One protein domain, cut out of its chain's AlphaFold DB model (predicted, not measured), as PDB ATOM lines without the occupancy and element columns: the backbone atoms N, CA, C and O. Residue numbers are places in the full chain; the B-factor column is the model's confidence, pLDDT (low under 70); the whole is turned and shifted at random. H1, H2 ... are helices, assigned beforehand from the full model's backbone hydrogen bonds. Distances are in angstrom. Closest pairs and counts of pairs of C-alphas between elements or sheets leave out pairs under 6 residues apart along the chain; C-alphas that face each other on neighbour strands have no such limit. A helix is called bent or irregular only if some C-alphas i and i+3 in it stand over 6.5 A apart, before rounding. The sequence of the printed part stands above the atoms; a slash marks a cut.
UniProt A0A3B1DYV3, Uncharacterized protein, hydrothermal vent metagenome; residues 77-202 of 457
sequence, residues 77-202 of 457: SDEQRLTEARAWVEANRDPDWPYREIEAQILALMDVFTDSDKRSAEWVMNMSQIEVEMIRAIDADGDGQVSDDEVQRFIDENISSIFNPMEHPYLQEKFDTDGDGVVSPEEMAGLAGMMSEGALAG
ATOM      1  N   SER A  77       8.596  60.736  24.110       82.88
ATOM      2  CA  SER A  77       9.617  60.149  24.984       82.88
ATOM      3  C   SER A  77       9.468  58.632  25.022       82.88
ATOM      4  O   SER A  77       8.361  58.119  24.854       82.88
ATOM      5  N   ASP A  78      10.531  57.907  25.341       83.06
ATOM      6  CA  ASP A  78      10.477  56.438  25.378       83.06
ATOM      7  C   ASP A  78       9.547  55.940  26.486       83.06
ATOM      8  O   ASP A  78       8.777  55.011  26.275       83.06
ATOM      9  N   GLU A  79       9.448  56.684  27.591       86.31
ATOM     10  CA  GLU A  79       8.446  56.445  28.636       86.31
ATOM     11  C   GLU A  79       6.998  56.542  28.117       86.31
ATOM     12  O   GLU A  79       6.112  55.821  28.578       86.31
ATOM     13  N   GLN A  80       6.730  57.415  27.137       89.94
ATOM     14  CA  GLN A  80       5.397  57.517  26.533       89.94
ATOM     15  C   GLN A  80       5.119  56.300  25.652       89.94
ATOM     16  O   GLN A  80       4.048  55.709  25.776       89.94
ATOM     17  N   ARG A  81       6.091  55.889  24.825       89.94
ATOM     18  CA  ARG A  81       5.989  54.677  23.994       89.94
ATOM     19  C   ARG A  81       5.790  53.433  24.854       89.94
ATOM     20  O   ARG A  81       4.863  52.669  24.608       89.94
ATOM     21  N   LEU A  82       6.585  53.285  25.912       91.62
ATOM     22  CA  LEU A  82       6.483  52.180  26.860       91.62
ATOM     23  C   LEU A  82       5.138  52.171  27.585       91.62
ATOM     24  O   LEU A  82       4.519  51.120  27.720       91.62
ATOM     25  N   THR A  83       4.635  53.334  27.999       94.69
ATOM     26  CA  THR A  83       3.302  53.442  28.609       94.69
ATOM     27  C   THR A  83       2.197  52.989  27.649       94.69
ATOM     28  O   THR A  83       1.295  52.249  28.047       94.69
ATOM     29  N   GLU A  84       2.248  53.416  26.387       94.12
ATOM     30  CA  GLU A  84       1.270  53.035  25.361       94.12
ATOM     31  C   GLU A  84       1.351  51.539  25.023       94.12
ATOM     32  O   GLU A  84       0.320  50.863  24.967       94.12
ATOM     33  N   ALA A  85       2.564  51.006  24.878       94.12
ATOM     34  CA  ALA A  85       2.812  49.590  24.649       94.12
ATOM     35  C   ALA A  85       2.322  48.722  25.819       94.12
ATOM     36  O   ALA A  85       1.578  47.766  25.603       94.12
ATOM     37  N   ARG A  86       2.634  49.095  27.071       96.00
ATOM     38  CA  ARG A  86       2.124  48.416  28.277       96.00
ATOM     39  C   ARG A  86       0.600  48.400  28.303       96.00
ATOM     40  O   ARG A  86       0.009  47.355  28.565       96.00
ATOM     41  N   ALA A  87      -0.040  49.526  27.984       96.62
ATOM     42  CA  ALA A  87      -1.497  49.607  27.922       96.62
ATOM     43  C   ALA A  87      -2.087  48.666  26.857       96.62
ATOM     44  O   ALA A  87      -3.140  48.067  27.083       96.62
ATOM     45  N   TRP A  88      -1.411  48.507  25.716       95.94
ATOM     46  CA  TRP A  88      -1.818  47.547  24.694       95.94
ATOM     47  C   TRP A  88      -1.672  46.100  25.178       95.94
ATOM     48  O   TRP A  88      -2.634  45.335  25.084       95.94
ATOM     49  N   VAL A  89      -0.522  45.729  25.747       94.75
ATOM     50  CA  VAL A  89      -0.276  44.374  26.272       94.75
ATOM     51  C   VAL A  89      -1.305  44.020  27.345       94.75
ATOM     52  O   VAL A  89      -1.922  42.961  27.313       94.75
ATOM     53  N   GLU A  90      -1.558  44.942  28.268       95.81
ATOM     54  CA  GLU A  90      -2.513  44.785  29.366       95.81
ATOM     55  C   GLU A  90      -3.965  44.600  28.896       95.81
ATOM     56  O   GLU A  90      -4.759  43.945  29.569       95.81
ATOM     57  N   ALA A  91      -4.312  45.128  27.721       96.69
ATOM     58  CA  ALA A  91      -5.619  44.930  27.105       96.69
ATOM     59  C   ALA A  91      -5.736  43.622  26.297       96.69
ATOM     60  O   ALA A  91      -6.856  43.154  26.079       96.69
ATOM     61  N   ASN A  92      -4.615  43.047  25.841       94.88
ATOM     62  CA  ASN A  92      -4.588  41.954  24.856       94.88
ATOM     63  C   ASN A  92      -3.949  40.646  25.352       94.88
ATOM     64  O   ASN A  92      -3.987  39.643  24.631       94.88
ATOM     65  N   ARG A  93      -3.363  40.629  26.552       92.81
ATOM     66  CA  ARG A  93      -2.714  39.454  27.153       92.81
ATOM     67  C   ARG A  93      -3.350  39.065  28.481       92.81
ATOM     68  O   ARG A  93      -4.037  39.859  29.123       92.81
ATOM     69  N   ASP A  94      -3.129  37.812  28.873       93.12
ATOM     70  CA  ASP A  94      -3.526  37.321  30.192       93.12
ATOM     71  C   ASP A  94      -2.729  38.067  31.276       93.12
ATOM     72  O   ASP A  94      -1.512  38.188  31.124       93.12
ATOM     73  N   PRO A  95      -3.362  38.581  32.350       93.69
ATOM     74  CA  PRO A  95      -2.658  39.284  33.414       93.69
ATOM     75  C   PRO A  95      -1.510  38.503  34.054       93.69
ATOM     76  O   PRO A  95      -0.555  39.148  34.485       93.69
ATOM     77  N   ASP A  96      -1.614  37.170  34.087       91.00
ATOM     78  CA  ASP A  96      -0.645  36.255  34.696       91.00
ATOM     79  C   ASP A  96       0.431  35.784  33.695       91.00
ATOM     80  O   ASP A  96       1.239  34.911  34.009       91.00
ATOM     81  N   TRP A  97       0.453  36.331  32.475       88.88
ATOM     82  CA  TRP A  97       1.465  35.990  31.480       88.88
ATOM     83  C   TRP A  97       2.829  36.596  31.863       88.88
ATOM     84  O   TRP A  97       2.927  37.819  32.003       88.88
ATOM     85  N   PRO A  98       3.896  35.788  32.017       85.81
ATOM     86  CA  PRO A  98       5.170  36.258  32.573       85.81
ATOM     87  C   PRO A  98       5.920  37.235  31.652       85.81
ATOM     88  O   PRO A  98       6.724  38.033  32.115       85.81
ATOM     89  N   TYR A  99       5.610  37.246  30.352       89.12
ATOM     90  CA  TYR A  99       6.346  38.020  29.344       89.12
ATOM     91  C   TYR A  99       5.737  39.388  29.013       89.12
ATOM     92  O   TYR A  99       6.160  40.035  28.057       89.12
ATOM     93  N   ARG A 100       4.731  39.846  29.770       91.31
ATOM     94  CA  ARG A 100       4.012  41.099  29.469       91.31
ATOM     95  C   ARG A 100       4.927  42.317  29.400       91.31
ATOM     96  O   ARG A 100       4.763  43.158  28.521       91.31
ATOM     97  N   GLU A 101       5.856  42.428  30.342       90.88
ATOM     98  CA  GLU A 101       6.735  43.593  30.415       90.88
ATOM     99  C   GLU A 101       7.718  43.621  29.240       90.88
ATOM    100  O   GLU A 101       7.858  44.650  28.585       90.88
ATOM    101  N   ILE A 102       8.304  42.473  28.894       90.12
ATOM    102  CA  ILE A 102       9.205  42.346  27.740       90.12
ATOM    103  C   ILE A 102       8.470  42.610  26.434       90.12
ATOM    104  O   ILE A 102       8.981  43.342  25.592       90.12
ATOM    105  N   GLU A 103       7.264  42.059  26.255       91.12
ATOM    106  CA  GLU A 103       6.463  42.361  25.068       91.12
ATOM    107  C   GLU A 103       6.218  43.872  24.980       91.12
ATOM    108  O   GLU A 103       6.438  44.463  23.930       91.12
ATOM    109  N   ALA A 104       5.865  44.539  26.085       93.25
ATOM    110  CA  ALA A 104       5.670  45.985  26.084       93.25
ATOM    111  C   ALA A 104       6.947  46.761  25.716       93.25
ATOM    112  O   ALA A 104       6.871  47.718  24.947       93.25
ATOM    113  N   GLN A 105       8.115  46.348  26.211       90.50
ATOM    114  CA  GLN A 105       9.398  46.953  25.845       90.50
ATOM    115  C   GLN A 105       9.731  46.739  24.365       90.50
ATOM    116  O   GLN A 105      10.104  47.692  23.681       90.50
ATOM    117  N   ILE A 106       9.519  45.530  23.839       88.88
ATOM    118  CA  ILE A 106       9.708  45.222  22.417       88.88
ATOM    119  C   ILE A 106       8.764  46.062  21.564       88.88
ATOM    120  O   ILE A 106       9.203  46.649  20.585       88.88
ATOM    121  N   LEU A 107       7.488  46.193  21.927       90.81
ATOM    122  CA  LEU A 107       6.544  47.018  21.169       90.81
ATOM    123  C   LEU A 107       6.887  48.509  21.240       90.81
ATOM    124  O   LEU A 107       6.812  49.195  20.224       90.81
ATOM    125  N   ALA A 108       7.318  49.007  22.400       90.12
ATOM    126  CA  ALA A 108       7.791  50.381  22.549       90.12
ATOM    127  C   ALA A 108       9.027  50.657  21.686       90.12
ATOM    128  O   ALA A 108       9.135  51.719  21.072       90.12
ATOM    129  N   LEU A 109       9.927  49.676  21.604       85.81
ATOM    130  CA  LEU A 109      11.077  49.709  20.720       85.81
ATOM    131  C   LEU A 109      10.654  49.652  19.246       85.81
ATOM    132  O   LEU A 109      11.193  50.385  18.419       85.81
ATOM    133  N   MET A 110       9.664  48.825  18.907       85.50
ATOM    134  CA  MET A 110       9.141  48.723  17.545       85.50
ATOM    135  C   MET A 110       8.464  50.025  17.090       85.50
ATOM    136  O   MET A 110       8.546  50.407  15.922       85.50
ATOM    137  N   ASP A 111       7.865  50.760  18.025       86.56
ATOM    138  CA  ASP A 111       7.270  52.070  17.770       86.56
ATOM    139  C   ASP A 111       8.264  53.097  17.248       86.56
ATOM    140  O   ASP A 111       7.892  53.927  16.411       86.56
ATOM    141  N   VAL A 112       9.523  53.001  17.681       79.44
ATOM    142  CA  VAL A 112      10.611  53.857  17.200       79.44
ATOM    143  C   VAL A 112      10.765  53.735  15.681       79.44
ATOM    144  O   VAL A 112      10.908  54.755  15.011       79.44
ATOM    145  N   PHE A 113      10.639  52.530  15.111       75.31
ATOM    146  CA  PHE A 113      10.705  52.345  13.655       75.31
ATOM    147  C   PHE A 113       9.506  52.961  12.940       75.31
ATOM    148  O   PHE A 113       9.653  53.606  11.903       75.31
ATOM    149  N   THR A 114       8.306  52.752  13.487       78.19
ATOM    150  CA  THR A 114       7.062  53.147  12.810       78.19
ATOM    151  C   THR A 114       6.866  54.658  12.757       78.19
ATOM    152  O   THR A 114       6.276  55.168  11.806       78.19
ATOM    153  N   ASP A 115       7.418  55.392  13.725       78.81
ATOM    154  CA  ASP A 115       7.325  56.853  13.755       78.81
ATOM    155  C   ASP A 115       8.137  57.532  12.645       78.81
ATOM    156  O   ASP A 115       7.988  58.736  12.431       78.81
ATOM    157  N   SER A 116       8.979  56.783  11.913       66.44
ATOM    158  CA  SER A 116       9.964  57.339  10.970       66.44
ATOM    159  C   SER A 116      10.868  58.403  11.612       66.44
ATOM    160  O   SER A 116      11.472  59.222  10.910       66.44
ATOM    161  N   ASP A 117      10.952  58.407  12.946       68.25
ATOM    162  CA  ASP A 117      11.902  59.226  13.673       68.25
ATOM    163  C   ASP A 117      13.291  58.698  13.296       68.25
ATOM    164  O   ASP A 117      13.575  57.507  13.415       68.25
ATOM    165  N   LYS A 118      14.157  59.580  12.785       60.62
ATOM    166  CA  LYS A 118      15.560  59.259  12.508       60.62
ATOM    167  C   LYS A 118      16.273  59.034  13.838       60.62
ATOM    168  O   LYS A 118      16.883  59.969  14.343       60.62
ATOM    169  N   ARG A 119      16.136  57.857  14.441       61.00
ATOM    170  CA  ARG A 119      16.844  57.533  15.680       61.00
ATOM    171  C   ARG A 119      17.947  56.526  15.446       61.00
ATOM    172  O   ARG A 119      17.780  55.596  14.660       61.00
ATOM    173  N   SER A 120      19.080  56.826  16.081       62.97
ATOM    174  CA  SER A 120      20.376  56.184  15.900       62.97
ATOM    175  C   SER A 120      20.576  55.028  16.896       62.97
ATOM    176  O   SER A 120      19.633  54.316  17.245       62.97
ATOM    177  N   ALA A 121      21.826  54.757  17.266       63.31
ATOM    178  CA  ALA A 121      22.285  53.517  17.884       63.31
ATOM    179  C   ALA A 121      21.698  53.186  19.275       63.31
ATOM    180  O   ALA A 121      21.870  52.061  19.742       63.31
ATOM    181  N   GLU A 122      20.949  54.098  19.900       74.56
ATOM    182  CA  GLU A 122      20.115  53.888  21.093       74.56
ATOM    183  C   GLU A 122      19.215  52.661  20.927       74.56
ATOM    184  O   GLU A 122      19.026  51.889  21.863       74.56
ATOM    185  N   TRP A 123      18.723  52.398  19.713       73.50
ATOM    186  CA  TRP A 123      17.959  51.185  19.434       73.50
ATOM    187  C   TRP A 123      18.751  49.901  19.729       73.50
ATOM    188  O   TRP A 123      18.235  48.985  20.371       73.50
ATOM    189  N   VAL A 124      20.016  49.839  19.296       70.12
ATOM    190  CA  VAL A 124      20.902  48.691  19.551       70.12
ATOM    191  C   VAL A 124      21.153  48.546  21.055       70.12
ATOM    192  O   VAL A 124      21.171  47.432  21.576       70.12
ATOM    193  N   MET A 125      21.272  49.665  21.772       75.50
ATOM    194  CA  MET A 125      21.410  49.670  23.231       75.50
ATOM    195  C   MET A 125      20.145  49.198  23.953       75.50
ATOM    196  O   MET A 125      20.229  48.481  24.948       75.50
ATOM    197  N   ASN A 126      18.968  49.564  23.456       81.06
ATOM    198  CA  ASN A 126      17.698  49.118  24.019       81.06
ATOM    199  C   ASN A 126      17.441  47.635  23.710       81.06
ATOM    200  O   ASN A 126      16.884  46.924  24.540       81.06
ATOM    201  N   MET A 127      17.910  47.124  22.566       80.06
ATOM    202  CA  MET A 127      17.879  45.687  22.271       80.06
ATOM    203  C   MET A 127      18.703  44.869  23.265       80.06
ATOM    204  O   MET A 127      18.262  43.787  23.650       80.06
ATOM    205  N   SER A 128      19.870  45.356  23.708       81.12
ATOM    206  CA  SER A 128      20.648  44.636  24.723       81.12
ATOM    207  C   SER A 128      19.948  44.637  26.084       81.12
ATOM    208  O   SER A 128      19.961  43.613  26.762       81.12
ATOM    209  N   GLN A 129      19.252  45.719  26.450       85.19
ATOM    210  CA  GLN A 129      18.397  45.741  27.646       85.19
ATOM    211  C   GLN A 129      17.266  44.715  27.559       85.19
ATOM    212  O   GLN A 129      17.059  43.953  28.500       85.19
ATOM    213  N   ILE A 130      16.588  44.640  26.410       86.00
ATOM    214  CA  ILE A 130      15.562  43.624  26.156       86.00
ATOM    215  C   ILE A 130      16.162  42.221  26.248       86.00
ATOM    216  O   ILE A 130      15.540  41.349  26.842       86.00
ATOM    217  N   GLU A 131      17.361  41.984  25.703       84.19
ATOM    218  CA  GLU A 131      18.039  40.688  25.828       84.19
ATOM    219  C   GLU A 131      18.261  40.323  27.300       84.19
ATOM    220  O   GLU A 131      17.984  39.191  27.680       84.19
ATOM    221  N   VAL A 132      18.670  41.268  28.153       86.06
ATOM    222  CA  VAL A 132      18.814  41.001  29.591       86.06
ATOM    223  C   VAL A 132      17.470  40.718  30.253       86.06
ATOM    224  O   VAL A 132      17.340  39.711  30.944       86.06
ATOM    225  N   GLU A 133      16.440  41.519  30.002       87.81
ATOM    226  CA  GLU A 133      15.103  41.236  30.537       87.81
ATOM    227  C   GLU A 133      14.568  39.881  30.048       87.81
ATOM    228  O   GLU A 133      13.968  39.136  30.820       87.81
ATOM    229  N   MET A 134      14.860  39.481  28.808       88.12
ATOM    230  CA  MET A 134      14.553  38.137  28.312       88.12
ATOM    231  C   MET A 134      15.287  37.037  29.073       88.12
ATOM    232  O   MET A 134      14.689  35.990  29.322       88.12
ATOM    233  N   ILE A 135      16.557  37.253  29.434       88.75
ATOM    234  CA  ILE A 135      17.287  36.319  30.297       88.75
ATOM    235  C   ILE A 135      16.552  36.215  31.636       88.75
ATOM    236  O   ILE A 135      16.333  35.105  32.098       88.75
ATOM    237  N   ARG A 136      16.092  37.325  32.225       89.75
ATOM    238  CA  ARG A 136      15.313  37.299  33.474       89.75
ATOM    239  C   ARG A 136      14.015  36.509  33.332       89.75
ATOM    240  O   ARG A 136      13.727  35.656  34.159       89.75
ATOM    241  N   ALA A 137      13.225  36.776  32.296       89.81
ATOM    242  CA  ALA A 137      11.886  36.199  32.182       89.81
ATOM    243  C   ALA A 137      11.854  34.716  31.811       89.81
ATOM    244  O   ALA A 137      10.777  34.121  31.837       89.81
ATOM    245  N   ILE A 138      12.993  34.116  31.453       91.25
ATOM    246  CA  ILE A 138      13.063  32.662  31.307       91.25
ATOM    247  C   ILE A 138      12.942  31.947  32.667       91.25
ATOM    248  O   ILE A 138      12.505  30.803  32.691       91.25
ATOM    249  N   ASP A 139      13.246  32.627  33.780       93.81
ATOM    250  CA  ASP A 139      12.843  32.241  35.141       93.81
ATOM    251  C   ASP A 139      11.404  32.731  35.371       93.81
ATOM    252  O   ASP A 139      11.138  33.824  35.878       93.81
ATOM    253  N   ALA A 140      10.452  31.951  34.866       91.75
ATOM    254  CA  ALA A 140       9.057  32.357  34.779       91.75
ATOM    255  C   ALA A 140       8.345  32.306  36.137       91.75
ATOM    256  O   ALA A 140       7.323  32.980  36.311       91.75
ATOM    257  N   ASP A 141       8.823  31.481  37.075       93.06
ATOM    258  CA  ASP A 141       8.278  31.417  38.433       93.06
ATOM    259  C   ASP A 141       9.035  32.276  39.463       93.06
ATOM    260  O   ASP A 141       8.513  32.489  40.568       93.06
ATOM    261  N   GLY A 142      10.171  32.862  39.070       93.50
ATOM    262  CA  GLY A 142      10.943  33.819  39.856       93.50
ATOM    263  C   GLY A 142      11.642  33.171  41.045       93.50
ATOM    264  O   GLY A 142      11.802  33.809  42.092       93.50
ATOM    265  N   ASP A 143      11.977  31.882  40.949       94.31
ATOM    266  CA  ASP A 143      12.656  31.161  42.022       94.31
ATOM    267  C   ASP A 143      14.185  31.324  42.003       94.31
ATOM    268  O   ASP A 143      14.862  30.860  42.937       94.31
ATOM    269  N   GLY A 144      14.702  32.041  41.002       93.50
ATOM    270  CA  GLY A 144      16.106  32.354  40.790       93.50
ATOM    271  C   GLY A 144      16.866  31.251  40.057       93.50
ATOM    272  O   GLY A 144      18.099  31.251  40.104       93.50
ATOM    273  N   GLN A 145      16.176  30.284  39.442       93.69
ATOM    274  CA  GLN A 145      16.752  29.220  38.620       93.69
ATOM    275  C   GLN A 145      15.903  28.991  37.375       93.69
ATOM    276  O   GLN A 145      14.694  29.132  37.395       93.69
ATOM    277  N   VAL A 146      16.546  28.551  36.294       95.12
ATOM    278  CA  VAL A 146      15.847  28.241  35.044       95.12
ATOM    279  C   VAL A 146      15.777  26.733  34.859       95.12
ATOM    280  O   VAL A 146      16.800  26.058  34.676       95.12
ATOM    281  N   SER A 147      14.562  26.196  34.891       95.69
ATOM    282  CA  SER A 147      14.269  24.777  34.685       95.69
ATOM    283  C   SER A 147      14.006  24.420  33.215       95.69
ATOM    284  O   SER A 147      13.625  25.261  32.403       95.69
ATOM    285  N   ASP A 148      14.150  23.137  32.861       94.62
ATOM    286  CA  ASP A 148      13.832  22.642  31.508       94.62
ATOM    287  C   ASP A 148      12.356  22.886  31.131       94.62
ATOM    288  O   ASP A 148      12.040  23.132  29.967       94.62
ATOM    289  N   ASP A 149      11.448  22.834  32.114       95.75
ATOM    290  CA  ASP A 149      10.019  23.094  31.905       95.75
ATOM    291  C   ASP A 149       9.765  24.572  31.565       95.75
ATOM    292  O   ASP A 149       8.875  24.872  30.769       95.75
ATOM    293  N   GLU A 150      10.543  25.497  32.128       94.00
ATOM    294  CA  GLU A 150      10.455  26.926  31.811       94.00
ATOM    295  C   GLU A 150      11.082  27.256  30.463       94.00
ATOM    296  O   GLU A 150      10.483  27.998  29.690       94.00
ATOM    297  N   VAL A 151      12.211  26.631  30.121       92.94
ATOM    298  CA  VAL A 151      12.787  26.699  28.769       92.94
ATOM    299  C   VAL A 151      11.763  26.210  27.742       92.94
ATOM    300  O   VAL A 151      11.501  26.896  26.754       92.94
ATOM    301  N   GLN A 152      11.130  25.056  27.981       91.94
ATOM    302  CA  GLN A 152      10.101  24.533  27.083       91.94
ATOM    303  C   GLN A 152       8.880  25.453  27.023       91.94
ATOM    304  O   GLN A 152       8.348  25.680  25.939       91.94
ATOM    305  N   ARG A 153       8.459  26.022  28.159       90.12
ATOM    306  CA  ARG A 153       7.385  27.017  28.195       90.12
ATOM    307  C   ARG A 153       7.747  28.249  27.367       90.12
ATOM    308  O   ARG A 153       6.907  28.714  26.611       90.12
ATOM    309  N   PHE A 154       8.972  28.756  27.471       89.06
ATOM    310  CA  PHE A 154       9.456  29.891  26.685       89.06
ATOM    311  C   PHE A 154       9.390  29.605  25.176       89.06
ATOM    312  O   PHE A 154       8.884  30.425  24.408       89.06
ATOM    313  N   ILE A 155       9.828  28.411  24.763       88.00
ATOM    314  CA  ILE A 155       9.760  27.943  23.369       88.00
ATOM    315  C   ILE A 155       8.305  27.841  22.891       88.00
ATOM    316  O   ILE A 155       7.974  28.359  21.825       88.00
ATOM    317  N   ASP A 156       7.447  27.176  23.670       86.62
ATOM    318  CA  ASP A 156       6.059  26.879  23.299       86.62
ATOM    319  C   ASP A 156       5.172  28.131  23.301       86.62
ATOM    320  O   ASP A 156       4.285  28.266  22.456       86.62
ATOM    321  N   GLU A 157       5.373  29.025  24.270       80.25
ATOM    322  CA  GLU A 157       4.497  30.170  24.490       80.25
ATOM    323  C   GLU A 157       4.928  31.415  23.718       80.25
ATOM    324  O   GLU A 157       4.061  32.273  23.534       80.25
ATOM    325  N   ASN A 158       6.209  31.590  23.322       67.88
ATOM    326  CA  ASN A 158       6.605  32.969  23.019       67.88
ATOM    327  C   ASN A 158       7.860  33.347  22.214       67.88
ATOM    328  O   ASN A 158       8.282  34.497  22.328       67.88
ATOM    329  N   ILE A 159       8.417  32.519  21.325       58.94
ATOM    330  CA  ILE A 159       9.372  33.075  20.337       58.94
ATOM    331  C   ILE A 159       8.685  33.460  19.030       58.94
ATOM    332  O   ILE A 159       8.924  34.548  18.510       58.94
ATOM    333  N   SER A 160       7.765  32.644  18.521       57.03
ATOM    334  CA  SER A 160       7.155  32.946  17.226       57.03
ATOM    335  C   SER A 160       6.288  34.209  17.258       57.03
ATOM    336  O   SER A 160       6.361  34.990  16.330       57.03
ATOM    337  N   SER A 161       5.524  34.490  18.318       64.50
ATOM    338  CA  SER A 161       4.652  35.683  18.376       64.50
ATOM    339  C   SER A 161       5.387  36.996  18.653       64.50
ATOM    340  O   SER A 161       4.969  38.033  18.144       64.50
ATOM    341  N   ILE A 162       6.453  36.967  19.457       66.19
ATOM    342  CA  ILE A 162       7.237  38.162  19.804       66.19
ATOM    343  C   ILE A 162       8.276  38.477  18.720       66.19
ATOM    344  O   ILE A 162       8.441  39.639  18.350       66.19
ATOM    345  N   PHE A 163       8.956  37.459  18.183       65.69
ATOM    346  CA  PHE A 163      10.029  37.634  17.193       65.69
ATOM    347  C   PHE A 163       9.566  37.517  15.749       65.69
ATOM    348  O   PHE A 163      10.368  37.752  14.845       65.69
ATOM    349  N   ASN A 164       8.294  37.192  15.510       75.38
ATOM    350  CA  ASN A 164       7.677  37.393  14.209       75.38
ATOM    351  C   ASN A 164       6.874  38.698  14.236       75.38
ATOM    352  O   ASN A 164       5.651  38.672  14.421       75.38
ATOM    353  N   PRO A 165       7.528  39.858  14.029       72.50
ATOM    354  CA  PRO A 165       6.837  41.139  14.027       72.50
ATOM    355  C   PRO A 165       5.698  41.187  12.999       72.50
ATOM    356  O   PRO A 165       4.770  41.974  13.152       72.50
ATOM    357  N   MET A 166       5.721  40.307  11.991       78.00
ATOM    358  CA  MET A 166       4.685  40.214  10.965       78.00
ATOM    359  C   MET A 166       3.387  39.573  11.422       78.00
ATOM    360  O   MET A 166       2.334  39.857  10.854       78.00
ATOM    361  N   GLU A 167       3.438  38.707  12.426       82.56
ATOM    362  CA  GLU A 167       2.253  38.050  12.980       82.56
ATOM    363  C   GLU A 167       1.740  38.753  14.234       82.56
ATOM    364  O   GLU A 167       0.624  38.490  14.687       82.56
ATOM    365  N   HIS A 168       2.526  39.679  14.783       87.94
ATOM    366  CA  HIS A 168       2.164  40.389  15.990       87.94
ATOM    367  C   HIS A 168       1.033  41.410  15.717       87.94
ATOM    368  O   HIS A 168       1.247  42.367  14.968       87.94
ATOM    369  N   PRO A 169      -0.157  41.296  16.350       90.56
ATOM    370  CA  PRO A 169      -1.319  42.118  15.986       90.56
ATOM    371  C   PRO A 169      -1.106  43.633  16.133       90.56
ATOM    372  O   PRO A 169      -1.620  44.403  15.330       90.56
ATOM    373  N   TYR A 170      -0.320  44.069  17.127       90.56
ATOM    374  CA  TYR A 170       0.045  45.486  17.295       90.56
ATOM    375  C   TYR A 170       0.831  46.033  16.101       90.56
ATOM    376  O   TYR A 170       0.639  47.171  15.687       90.56
ATOM    377  N   LEU A 171       1.739  45.218  15.562       88.19
ATOM    378  CA  LEU A 171       2.622  45.621  14.479       88.19
ATOM    379  C   LEU A 171       1.899  45.524  13.142       88.19
ATOM    380  O   LEU A 171       2.039  46.425  12.324       88.19
ATOM    381  N   GLN A 172       1.039  44.517  12.969       90.06
ATOM    382  CA  GLN A 172       0.116  44.458  11.837       90.06
ATOM    383  C   GLN A 172      -0.721  45.735  11.734       90.06
ATOM    384  O   GLN A 172      -0.708  46.349  10.681       90.06
ATOM    385  N   GLU A 173      -1.361  46.193  12.818       91.25
ATOM    386  CA  GLU A 173      -2.159  47.435  12.804       91.25
ATOM    387  C   GLU A 173      -1.328  48.678  12.438       91.25
ATOM    388  O   GLU A 173      -1.843  49.617  11.835       91.25
ATOM    389  N   LYS A 174      -0.038  48.699  12.787       88.81
ATOM    390  CA  LYS A 174       0.855  49.819  12.462       88.81
ATOM    391  C   LYS A 174       1.375  49.793  11.031       88.81
ATOM    392  O   LYS A 174       1.595  50.861  10.461       88.81
ATOM    393  N   PHE A 175       1.599  48.607  10.473       87.69
ATOM    394  CA  PHE A 175       2.109  48.440   9.113       87.69
ATOM    395  C   PHE A 175       1.007  48.372   8.057       87.69
ATOM    396  O   PHE A 175       1.270  48.717   6.911       87.69
ATOM    397  N   ASP A 176      -0.206  47.981   8.444       92.50
ATOM    398  CA  ASP A 176      -1.423  48.019   7.630       92.50
ATOM    399  C   ASP A 176      -1.921  49.470   7.493       92.50
ATOM    400  O   ASP A 176      -2.832  49.948   8.174       92.50
ATOM    401  N   THR A 177      -1.240  50.218   6.633       89.81
ATOM    402  CA  THR A 177      -1.489  51.638   6.384       89.81
ATOM    403  C   THR A 177      -2.804  51.893   5.658       89.81
ATOM    404  O   THR A 177      -3.352  52.999   5.766       89.81
ATOM    405  N   ASP A 178      -3.313  50.911   4.908       92.81
ATOM    406  CA  ASP A 178      -4.586  51.022   4.198       92.81
ATOM    407  C   ASP A 178      -5.793  50.475   4.987       92.81
ATOM    408  O   ASP A 178      -6.941  50.837   4.681       92.81
ATOM    409  N   GLY A 179      -5.535  49.746   6.076       93.50
ATOM    410  CA  GLY A 179      -6.516  49.272   7.043       93.50
ATOM    411  C   GLY A 179      -7.337  48.084   6.542       93.50
ATOM    412  O   GLY A 179      -8.499  47.937   6.955       93.50
ATOM    413  N   ASP A 180      -6.810  47.293   5.607       93.56
ATOM    414  CA  ASP A 180      -7.500  46.129   5.045       93.56
ATOM    415  C   ASP A 180      -7.367  44.851   5.897       93.56
ATOM    416  O   ASP A 180      -8.097  43.871   5.681       93.56
ATOM    417  N   GLY A 181      -6.530  44.904   6.936       89.94
ATOM    418  CA  GLY A 181      -6.238  43.836   7.882       89.94
ATOM    419  C   GLY A 181      -5.103  42.907   7.450       89.94
ATOM    420  O   GLY A 181      -4.928  41.864   8.088       89.94
ATOM    421  N   VAL A 182      -4.370  43.215   6.376       90.75
ATOM    422  CA  VAL A 182      -3.270  42.405   5.843       90.75
ATOM    423  C   VAL A 182      -2.100  43.302   5.449       90.75
ATOM    424  O   VAL A 182      -2.229  44.166   4.599       90.75
ATOM    425  N   VAL A 183      -0.902  43.019   5.970       88.50
ATOM    426  CA  VAL A 183       0.299  43.739   5.525       88.50
ATOM    427  C   VAL A 183       0.663  43.304   4.104       88.50
ATOM    428  O   VAL A 183       1.071  42.162   3.858       88.50
ATOM    429  N   SER A 184       0.500  44.216   3.153       91.25
ATOM    430  CA  SER A 184       0.815  44.013   1.741       91.25
ATOM    431  C   SER A 184       2.333  43.909   1.490       91.25
ATOM    432  O   SER A 184       3.145  44.372   2.296       91.25
ATOM    433  N   PRO A 185       2.774  43.334   0.351       88.19
ATOM    434  CA  PRO A 185       4.186  43.346  -0.042       88.19
ATOM    435  C   PRO A 185       4.789  44.756  -0.127       88.19
ATOM    436  O   PRO A 185       5.976  44.936   0.135       88.19
ATOM    437  N   GLU A 186       3.989  45.756  -0.500       89.06
ATOM    438  CA  GLU A 186       4.397  47.159  -0.537       89.06
ATOM    439  C   GLU A 186       4.639  47.731   0.868       89.06
ATOM    440  O   GLU A 186       5.653  48.395   1.086       89.06
ATOM    441  N   GLU A 187       3.763  47.439   1.829       90.00
ATOM    442  CA  GLU A 187       3.947  47.830   3.236       90.00
ATOM    443  C   GLU A 187       5.137  47.103   3.867       90.00
ATOM    444  O   GLU A 187       5.947  47.714   4.565       90.00
ATOM    445  N   MET A 188       5.330  45.831   3.509       84.06
ATOM    446  CA  MET A 188       6.519  45.053   3.857       84.06
ATOM    447  C   MET A 188       7.814  45.645   3.318       84.06
ATOM    448  O   MET A 188       8.821  45.696   4.023       84.06
ATOM    449  N   ALA A 189       7.813  46.087   2.062       81.88
ATOM    450  CA  ALA A 189       8.967  46.757   1.478       81.88
ATOM    451  C   ALA A 189       9.255  48.084   2.197       81.88
ATOM    452  O   ALA A 189      10.420  48.428   2.393       81.88
ATOM    453  N   GLY A 190       8.207  48.791   2.639       81.06
ATOM    454  CA  GLY A 190       8.325  49.955   3.515       81.06
ATOM    455  C   GLY A 190       9.027  49.622   4.831       81.06
ATOM    456  O   GLY A 190       9.986  50.301   5.189       81.06
ATOM    457  N   LEU A 191       8.624  48.536   5.498       78.69
ATOM    458  CA  LEU A 191       9.254  48.056   6.731       78.69
ATOM    459  C   LEU A 191      10.727  47.681   6.532       78.69
ATOM    460  O   LEU A 191      11.588  48.114   7.295       78.69
ATOM    461  N   ALA A 192      11.032  46.910   5.486       71.94
ATOM    462  CA  ALA A 192      12.408  46.536   5.166       71.94
ATOM    463  C   ALA A 192      13.276  47.774   4.881       71.94
ATOM    464  O   ALA A 192      14.413  47.854   5.347       71.94
ATOM    465  N   GLY A 193      12.722  48.767   4.175       73.56
ATOM    466  CA  GLY A 193      13.363  50.064   3.970       73.56
ATOM    467  C   GLY A 193      13.609  50.809   5.284       73.56
ATOM    468  O   GLY A 193      14.712  51.287   5.509       73.56
ATOM    469  N   MET A 194      12.632  50.840   6.195       71.06
ATOM    470  CA  MET A 194      12.780  51.467   7.517       71.06
ATOM    471  C   MET A 194      13.851  50.789   8.381       71.06
ATOM    472  O   MET A 194      14.632  51.476   9.040       71.06
ATOM    473  N   MET A 195      13.929  49.456   8.365       68.06
ATOM    474  CA  MET A 195      14.969  48.718   9.092       68.06
ATOM    475  C   MET A 195      16.362  48.954   8.494       68.06
ATOM    476  O   MET A 195      17.327  49.109   9.240       68.06
ATOM    477  N   SER A 196      16.464  49.013   7.163       67.62
ATOM    478  CA  SER A 196      17.743  49.177   6.463       67.62
ATOM    479  C   SER A 196      18.257  50.620   6.445       67.62
ATOM    480  O   SER A 196      19.466  50.821   6.507       67.62
ATOM    481  N   GLU A 197      17.378  51.618   6.320       67.06
ATOM    482  CA  GLU A 197      17.752  53.031   6.133       67.06
ATOM    483  C   GLU A 197      17.490  53.907   7.368       67.06
ATOM    484  O   GLU A 197      18.010  55.017   7.439       67.06
ATOM    485  N   GLY A 198      16.672  53.460   8.324       63.31
ATOM    486  CA  GLY A 198      16.224  54.286   9.449       63.31
ATOM    487  C   GLY A 198      16.953  53.985  10.752       63.31
ATOM    488  O   GLY A 198      17.744  54.796  11.222       63.31
ATOM    489  N   ALA A 199      16.682  52.818  11.335       63.41
ATOM    490  CA  ALA A 199      17.050  52.546  12.729       63.41
ATOM    491  C   ALA A 199      18.529  52.194  12.932       63.41
ATOM    492  O   ALA A 199      19.155  52.632  13.891       63.41
ATOM    493  N   LEU A 200      19.114  51.414  12.020       70.81
ATOM    494  CA  LEU A 200      20.536  51.084  12.099       70.81
ATOM    495  C   LEU A 200      21.414  52.092  11.370       70.81
ATOM    496  O   LEU A 200      22.614  52.117  11.616       70.81
ATOM    497  N   ALA A 201      20.851  52.938  10.505       77.25
ATOM    498  CA  ALA A 201      21.636  53.892   9.732       77.25
ATOM    499  C   ALA A 201      22.461  54.808  10.637       77.25
ATOM    500  O   ALA A 201      23.655  54.956  10.409       77.25
ATOM    501  N   GLY A 202      21.877  55.323  11.722       78.25
ATOM    502  CA  GLY A 202      22.625  56.128  12.683       78.25
ATOM    503  C   GLY A 202      23.717  55.337  13.423       78.25
ATOM    504  O   GLY A 202      24.800  55.867  13.649       78.25
TER     505      GLY A 202
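AT A GLANCE: This is residues 77 to 202 of the 457 residues of an uncharacterized protein of hydrothermal vent metagenome (UniProt A0A3B1DYV3). One helix, H2, runs through the middle of a small helical body: H1 crosses it on one side, H3 folds back beside it as the second leg of a hairpin, and H7 lies across its last residues, with short H6 beside that same end. H4 lies toward the other end of the body and touches no helix, and the four-residue H5 leads from it back toward H2. The printed part has 126 residues, with seven named helices, H1 to H7 in order, and no named strand; the class is all helix. It is compact, with a radius of gyration of the C-alphas of 15.4 A and spans of 44 by 32 by 24 A.

HOW THE PARTS SIT: Start at H1, residues 78 to 92, and look at Ala 85: its C-alpha is 4.8 A from that of Ala 104 in H2, residues 100 to 114, the closest pair where these two touch, at a steep tilt of 57 degrees, opposite ways. H2 is the hub, touching four helices. H3, residues 122 to 137, forms a helical hairpin with it, at a shallow tilt of 17 degrees; their closest C-alphas, of Ile 102 and Glu 133, are 6.6 A apart. H4, residues 148 to 158, is apart from H1, H2 and H3. It meets H5, residues 160 to 163, only through their link. H5 is close to H2 but not clearly touching, with the C-alphas of Glu 103 and Ile 162, the closest, 6.8 A apart. H6, residues 169 to 175, touches H2 at a shallow tilt of 7 degrees, the same way; the closest C-alphas, of Thr 114 and Lys 174, are 7.1 A apart. H7, residues 185 to 199, touches residues 112 to 114 of H2 with its residues 194 to 199, about perpendicular at 87 degrees; the closest C-alphas, of Phe 113 and Ala 199, are 6.4 A apart. H6 and H7 only just touch, with 3 pairs of C-alphas within 8 A, the closest being Phe 175 and Glu 187 at 6.2 A. Every O i to N i+4 pair is within hydrogen-bond range in H1, H3, H4 and H6, against 9 of 11 in H2 and 10 of 11 in H7; H5 is too short for such a pair.

IN THESE COORDINATES: Find C-alpha 78 at (10.477, 56.438, 25.378), where H1 begins its 20.9 A. H2 is 20.8 A long, H3 22.4 A and H4 15.2 A. H7 runs 20.3 A to C-alpha 199 at (17.050, 52.546, 12.729); it is irregular, with C-alphas 196 and 199 7.1 A apart.

THE WHOLE: The two C-alphas farthest apart, of Asp 143 and Glu 186, are 46.2 A apart. The printed part has no cut and no long link. The pLDDT is under 70 at residues 116 to 121, 158 to 163 and 195 to 199.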